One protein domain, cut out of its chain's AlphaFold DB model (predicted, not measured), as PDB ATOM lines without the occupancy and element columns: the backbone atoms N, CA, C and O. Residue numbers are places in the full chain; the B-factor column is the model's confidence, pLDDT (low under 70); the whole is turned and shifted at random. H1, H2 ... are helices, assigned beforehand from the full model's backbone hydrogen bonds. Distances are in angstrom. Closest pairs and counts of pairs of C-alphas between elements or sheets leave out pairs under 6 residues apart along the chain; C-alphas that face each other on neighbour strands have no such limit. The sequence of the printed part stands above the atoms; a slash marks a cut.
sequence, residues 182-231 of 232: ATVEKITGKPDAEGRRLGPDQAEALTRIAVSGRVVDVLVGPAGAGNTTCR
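AT A GLANCE: This is residues 182 to 231 of the 232 residues of an uncharacterized protein of Gordonia otitidis NBRC 100426 (UniProt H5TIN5). A small, flat helical hairpin, H1 packed on the longer H2, is joined by a very short helix, H3, which comes near H2 from another side. The two links between the helices swing out in wide loops, and the second, residues 211 to 226, makes a broad arc away from the hairpin before it returns to H3 near the first half of H2. The printed part has 50 residues with three named helices, in the order H1, H2, H3 along the chain, and no named strand. The class is all helix, though under half of the residues, 22 of the 50, are in named elements. The whole is compact, with a radius of gyration of the C-alphas of 11.1 A, and the C-alphas span 31 by 29 by 16 A.

IN THESE COORDINATES: H2, the longest helix, holds residues 200 to 210 and measures 15.3 A from first to last C-alpha. It begins at C-alpha 200, at (35.571, 32.266, -14.198), and ends at C-alpha 210, at (33.097, 46.952, -17.607). H1 holds residues 182 to 188 and measures 10.1 A, with C-alpha 182 at (38.390, 46.768, -7.958). H3 is four residues, 227 to 230, and measures 5.1 A; its C-alpha 230 is at (25.890, 37.546, -17.218).

HOW THE PARTS SIT: H2 touches H1, with 6 pairs of C-alphas within 8 A. The closest C-alphas of the two are those of Thr 188 and Ala 203, 5.6 A apart. H1 and H2 run opposite ways at a steep tilt of 44 degrees, and they form a helical hairpin. H2 and H3 are close but not clearly touching, with 2 pairs of C-alphas within 8 A; the closest C-alphas are those of Gln 202 and Cys 230, at 6.4 A. H1 and H3 are apart. In H1 and H2 every O i to N i+4 pair is within hydrogen-bond range. H3 is too short for such a pair, and its one O i to N i+3 pair is within range.

THE WHOLE: The two C-alphas farthest apart are those of Gly 195 and Val 215, at 31.0 A. The first and last printed C-alphas, of Ala 182 and Arg 231, are 20.0 A apart. The printed part has no cut. Both links are long: 11 residues lie between H1 and H2, and 16 between H2 and H3. The C-alphas of residues 211 to 226 lie 9 to 17 A from the mean of all C-alphas. The mean pLDDT of the printed part is 83.4. Residues 224 to 231 are under 70, and the mean pLDDT of H3 is 59.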
ATOM      1  N   ALA A 182      38.617  47.209  -9.335       91.94
ATOM      2  CA  ALA A 182      38.390  46.768  -7.958       91.94
ATOM      3  C   ALA A 182      36.893  46.643  -7.602       91.94
ATOM      4  O   ALA A 182      36.497  45.821  -6.772       91.94
ATOM      5  N   THR A 183      36.044  47.464  -8.225       92.06
ATOM      6  CA  THR A 183      34.589  47.415  -8.038       92.06
ATOM      7  C   THR A 183      33.997  46.227  -8.786       92.06
ATOM      8  O   THR A 183      33.148  45.529  -8.229       92.06
ATOM      9  N   VAL A 184      34.473  45.953 -10.003       90.44
ATOM     10  CA  VAL A 184      34.027  44.801 -10.799       90.44
ATOM     11  C   VAL A 184      34.400  43.489 -10.111       90.44
ATOM     12  O   VAL A 184      33.520  42.662  -9.891       90.44
ATOM     13  N   GLU A 185      35.649  43.329  -9.669       88.75
ATOM     14  CA  GLU A 185      36.126  42.133  -8.948       88.75
ATOM     15  C   GLU A 185      35.334  41.871  -7.658       88.75
ATOM     16  O   GLU A 185      34.976  40.734  -7.336       88.75
ATOM     17  N   LYS A 186      34.994  42.937  -6.923       88.75
ATOM     18  CA  LYS A 186      34.166  42.842  -5.715       88.75
ATOM     19  C   LYS A 186      32.750  42.342  -6.007       88.75
ATOM     20  O   LYS A 186      32.158  41.696  -5.140       88.75
ATOM     21  N   ILE A 187      32.182  42.695  -7.158       87.06
ATOM     22  CA  ILE A 187      30.827  42.293  -7.556       87.06
ATOM     23  C   ILE A 187      30.850  40.866  -8.104       87.06
ATOM     24  O   ILE A 187      30.080  40.033  -7.634       87.06
ATOM     25  N   THR A 188      31.763  40.558  -9.027       86.31
ATOM     26  CA  THR A 188      31.845  39.237  -9.670       86.31
ATOM     27  C   THR A 188      32.246  38.122  -8.703       86.31
ATOM     28  O   THR A 188      31.872  36.969  -8.906       86.31
ATOM     29  N   GLY A 189      32.943  38.451  -7.608       83.19
ATOM     30  CA  GLY A 189      33.292  37.500  -6.550       83.19
ATOM     31  C   GLY A 189      32.152  37.138  -5.583       83.19
ATOM     32  O   GLY A 189      32.315  36.224  -4.764       83.19
ATOM     33  N   LYS A 190      31.008  37.832  -5.638       85.56
ATOM     34  CA  LYS A 190      29.860  37.591  -4.750       85.56
ATOM     35  C   LYS A 190      28.787  36.737  -5.432       85.56
ATOM     36  O   LYS A 190      28.593  36.862  -6.637       85.56
ATOM     37  N   PRO A 191      28.078  35.880  -4.677       83.50
ATOM     38  CA  PRO A 191      26.875  35.245  -5.193       83.50
ATOM     39  C   PRO A 191      25.749  36.274  -5.379       83.50
ATOM     40  O   PRO A 191      25.707  37.282  -4.667       83.50
ATOM     41  N   ASP A 192      24.838  36.003  -6.311       82.88
ATOM     42  CA  ASP A 192      23.609  36.778  -6.492       82.88
ATOM     43  C   ASP A 192      22.580  36.518  -5.371       82.88
ATOM     44  O   ASP A 192      22.844  35.789  -4.409       82.88
ATOM     45  N   ALA A 193      21.400  37.139  -5.479       81.62
ATOM     46  CA  ALA A 193      20.322  37.001  -4.496       81.62
ATOM     47  C   ALA A 193      19.821  35.550  -4.351       81.62
ATOM     48  O   ALA A 193      19.347  35.166  -3.282       81.62
ATOM     49  N   GLU A 194      19.974  34.732  -5.393       82.50
ATOM     50  CA  GLU A 194      19.624  33.312  -5.430       82.50
ATOM     51  C   GLU A 194      20.799  32.386  -5.058       82.50
ATOM     52  O   GLU A 194      20.673  31.161  -5.123       82.50
ATOM     53  N   GLY A 195      21.949  32.939  -4.654       81.94
ATOM     54  CA  GLY A 195      23.131  32.180  -4.243       81.94
ATOM     55  C   GLY A 195      24.004  31.665  -5.397       81.94
ATOM     56  O   GLY A 195      24.968  30.933  -5.151       81.94
ATOM     57  N   ARG A 196      23.702  32.024  -6.648       81.88
ATOM     58  CA  ARG A 196      24.453  31.605  -7.841       81.88
ATOM     59  C   ARG A 196      25.716  32.446  -7.979       81.88
ATOM     60  O   ARG A 196      25.718  33.639  -7.698       81.88
ATOM     61  N   ARG A 197      26.804  31.822  -8.430       84.62
ATOM     62  CA  ARG A 197      28.081  32.493  -8.702       84.62
ATOM     63  C   ARG A 197      28.383  32.467 -10.190       84.62
ATOM     64  O   ARG A 197      28.030  31.505 -10.870       84.62
ATOM     65  N   LEU A 198      29.064  33.505 -10.659       85.06
ATOM     66  CA  LEU A 198      29.574  33.556 -12.020       85.06
ATOM     67  C   LEU A 198      30.700  32.537 -12.207       85.06
ATOM     68  O   LEU A 198      31.526  32.329 -11.312       85.06
ATOM     69  N   GLY A 199      30.731  31.917 -13.386       86.12
ATOM     70  CA  GLY A 199      31.887  31.149 -13.836       86.12
ATOM     71  C   GLY A 199      33.124  32.046 -14.010       86.12
ATOM     72  O   GLY A 199      32.982  33.259 -14.186       86.12
ATOM     73  N   PRO A 200      34.348  31.489 -13.973       86.25
ATOM     74  CA  PRO A 200      35.571  32.266 -14.198       86.25
ATOM     75  C   PRO A 200      35.584  33.002 -15.547       86.25
ATOM     76  O   PRO A 200      35.995  34.154 -15.620       86.25
ATOM     77  N   ASP A 201      35.072  32.355 -16.592       86.44
ATOM     78  CA  ASP A 201      34.911  32.895 -17.945       86.44
ATOM     79  C   ASP A 201      33.906  34.055 -17.997       86.44
ATOM     80  O   ASP A 201      34.154  35.087 -18.621       86.44
ATOM     81  N   GLN A 202      32.787  33.912 -17.289       86.94
ATOM     82  CA  GLN A 202      31.753  34.933 -17.153       86.94
ATOM     83  C   GLN A 202      32.267  36.169 -16.403       86.94
ATOM     84  O   GLN A 202      32.044  37.299 -16.839       86.94
ATOM     85  N   ALA A 203      32.986  35.958 -15.297       88.56
ATOM     86  CA  ALA A 203      33.599  37.032 -14.524       88.56
ATOM     87  C   ALA A 203      34.670  37.770 -15.339       88.56
ATOM     88  O   ALA A 203      34.682  38.998 -15.361       88.56
ATOM     89  N   GLU A 204      35.527  37.040 -16.056       89.25
ATOM     90  CA  GLU A 204      36.539  37.631 -16.929       89.25
ATOM     91  C   GLU A 204      35.908  38.463 -18.054       89.25
ATOM     92  O   GLU A 204      36.344  39.586 -18.318       89.25
ATOM     93  N   ALA A 205      34.859  37.945 -18.694       90.38
ATOM     94  CA  ALA A 205      34.139  38.659 -19.737       90.38
ATOM     95  C   ALA A 205      33.513  39.965 -19.224       90.38
ATOM     96  O   ALA A 205      33.673  41.011 -19.855       90.38
ATOM     97  N   LEU A 206      32.853  39.926 -18.061       90.25
ATOM     98  CA  LEU A 206      32.287  41.121 -17.433       90.25
ATOM     99  C   LEU A 206      33.365  42.135 -17.059       90.25
ATOM    100  O   LEU A 206      33.177  43.322 -17.309       90.25
ATOM    101  N   THR A 207      34.503  41.682 -16.529       92.12
ATOM    102  CA  THR A 207      35.646  42.556 -16.254       92.12
ATOM    103  C   THR A 207      36.125  43.249 -17.519       92.12
ATOM    104  O   THR A 207      36.232  44.471 -17.522       92.12
ATOM    105  N   ARG A 208      36.349  42.506 -18.610       92.12
ATOM    106  CA  ARG A 208      36.814  43.079 -19.883       92.12
ATOM    107  C   ARG A 208      35.854  44.132 -20.435       92.12
ATOM    108  O   ARG A 208      36.335  45.138 -20.939       92.12
ATOM    109  N   ILE A 209      34.544  43.916 -20.320       93.19
ATOM    110  CA  ILE A 209      33.512  44.849 -20.799       93.19
ATOM    111  C   ILE A 209      33.411  46.073 -19.882       93.19
ATOM    112  O   ILE A 209      33.455  47.204 -20.346       93.19
ATOM    113  N   ALA A 210      33.324  45.871 -18.567       93.31
ATOM    114  CA  ALA A 210      33.097  46.952 -17.607       93.31
ATOM    115  C   ALA A 210      34.251  47.969 -17.544       93.31
ATOM    116  O   ALA A 210      34.026  49.138 -17.230       93.31
ATOM    117  N   VAL A 211      35.478  47.537 -17.847       94.69
ATOM    118  CA  VAL A 211      36.666  48.408 -17.873       94.69
ATOM    119  C   VAL A 211      37.014  48.907 -19.279       94.69
ATOM    120  O   VAL A 211      37.952  49.689 -19.419       94.69
ATOM    121  N   SER A 212      36.313  48.451 -20.326       93.50
ATOM    122  CA  SER A 212      36.737  48.654 -21.718       93.50
ATOM    123  C   SER A 212      36.749  50.128 -22.122       93.50
ATOM    124  O   SER A 212      37.618  50.547 -22.882       93.50
ATOM    125  N   GLY A 213      35.763  50.897 -21.652       93.06
ATOM    126  CA  GLY A 213      35.469  52.246 -22.132       93.06
ATOM    127  C   GLY A 213      34.886  52.277 -23.544       93.06
ATOM    128  O   GLY A 213      34.671  53.353 -24.090       93.06
ATOM    129  N   ARG A 214      34.610  51.128 -24.170       94.06
ATOM    130  CA  ARG A 214      33.982  51.079 -25.493       94.06
ATOM    131  C   ARG A 214      32.516  51.477 -25.386       94.06
ATOM    132  O   ARG A 214      31.819  51.117 -24.444       94.06
ATOM    133  N   VAL A 215      32.023  52.195 -26.391       93.69
ATOM    134  CA  VAL A 215      30.585  52.494 -26.509       93.69
ATOM    135  C   VAL A 215      29.789  51.237 -26.888       93.69
ATOM    136  O   VAL A 215      28.603  51.141 -26.576       93.69
ATOM    137  N   VAL A 216      30.430  50.266 -27.547       92.44
ATOM    138  CA  VAL A 216      29.833  48.983 -27.938       92.44
ATOM    139  C   VAL A 216      30.805  47.847 -27.627       92.44
ATOM    140  O   VAL A 216      31.919  47.824 -28.147       92.44
ATOM    141  N   ASP A 217      30.348  46.879 -26.834       91.62
ATOM    142  CA  ASP A 217      31.031  45.611 -26.567       91.62
ATOM    143  C   ASP A 217      30.149  44.427 -26.978       91.62
ATOM    144  O   ASP A 217      28.918  44.493 -26.925       91.62
ATOM    145  N   VAL A 218      30.784  43.320 -27.374       89.75
ATOM    146  CA  VAL A 218      30.093  42.097 -27.802       89.75
ATOM    147  C   VAL A 218      30.527  40.926 -26.930       89.75
ATOM    148  O   VAL A 218      31.685  40.516 -26.948       89.75
ATOM    149  N   LEU A 219      29.567  40.347 -26.210       90.06
ATOM    150  CA  LEU A 219      29.740  39.100 -25.473       90.06
ATOM    151  C   LEU A 219      29.146  37.934 -26.268       90.06
ATOM    152  O   LEU A 219      27.937  37.886 -26.498       90.06
ATOM    153  N   VAL A 220      29.987  36.973 -26.653       87.50
ATOM    154  CA  VAL A 220      29.565  35.750 -27.349       87.50
ATOM    155  C   VAL A 220      29.656  34.570 -26.387       87.50
ATOM    156  O   VAL A 220      30.738  34.244 -25.913       87.50
ATOM    157  N   GLY A 221      28.525  33.913 -26.123       83.88
ATOM    158  CA  GLY A 221      28.461  32.708 -25.293       83.88
ATOM    159  C   GLY A 221      27.690  31.590 -26.003       83.88
ATOM    160  O   GLY A 221      26.606  31.872 -26.531       83.88
ATOM    161  N   PRO A 222      28.207  30.345 -26.048       77.50
ATOM    162  CA  PRO A 222      27.531  29.227 -26.698       77.50
ATOM    163  C   PRO A 222      26.209  28.881 -25.999       77.50
ATOM    164  O   PRO A 222      25.978  29.222 -24.836       77.50
ATOM    165  N   ALA A 223      25.317  28.193 -26.716       74.81
ATOM    166  CA  ALA A 223      24.026  27.792 -26.169       74.81
ATOM    167  C   ALA A 223      24.212  26.979 -24.872       74.81
ATOM    168  O   ALA A 223      24.933  25.985 -24.855       74.81
ATOM    169  N   GLY A 224      23.563  27.413 -23.786       68.31
ATOM    170  CA  GLY A 224      23.653  26.762 -22.474       68.31
ATOM    171  C   GLY A 224      24.768  27.266 -21.546       68.31
ATOM    172  O   GLY A 224      24.778  26.864 -20.390       68.31
ATOM    173  N   ALA A 225      25.638  28.193 -21.972       63.59
ATOM    174  CA  ALA A 225      26.732  28.743 -21.150       63.59
ATOM    175  C   ALA A 225      26.293  29.738 -20.050       63.59
ATOM    176  O   ALA A 225      27.108  30.467 -19.490       63.59
ATOM    177  N   GLY A 226      24.996  29.808 -19.739       60.41
ATOM    178  CA  GLY A 226      24.500  30.684 -18.679       60.41
ATOM    179  C   GLY A 226      24.596  32.181 -18.995       60.41
ATOM    180  O   GLY A 226      24.762  32.973 -18.075       60.41
ATOM    181  N   ASN A 227      24.443  32.598 -20.262       61.03
ATOM    182  CA  ASN A 227      24.406  34.023 -20.655       61.03
ATOM    183  C   ASN A 227      23.386  34.836 -19.837       61.03
ATOM    184  O   ASN A 227      23.545  36.039 -19.669       61.03
ATOM    185  N   THR A 228      22.339  34.180 -19.329       59.81
ATOM    186  CA  THR A 228      21.330  34.772 -18.446       59.81
ATOM    187  C   THR A 228      21.911  35.239 -17.111       59.81
ATOM    188  O   THR A 228      21.416  36.208 -16.567       59.81
ATOM    189  N   THR A 229      22.967  34.602 -16.599       56.84
ATOM    190  CA  THR A 229      23.641  35.015 -15.356       56.84
ATOM    191  C   THR A 229      24.589  36.200 -15.591       56.84
ATOM    192  O   THR A 229      24.780  37.012 -14.697       56.84
ATOM    193  N   CYS A 230      25.139  36.347 -16.807       56.38
ATOM    194  CA  CYS A 230      25.890  37.546 -17.218       56.38
ATOM    195  C   CYS A 230      24.998  38.745 -17.578       56.38
ATOM    196  O   CYS A 230      25.502  39.858 -17.703       56.38
ATOM    197  N   ARG A 231      23.703  38.525 -17.824       52.88
ATOM    198  CA  ARG A 231      22.744  39.563 -18.213       52.88
ATOM    199  C   ARG A 231      21.981  40.026 -16.978       52.88
ATOM    200  O   ARG A 231      21.118  39.300 -16.494       52.88
TER     201      ARG A 231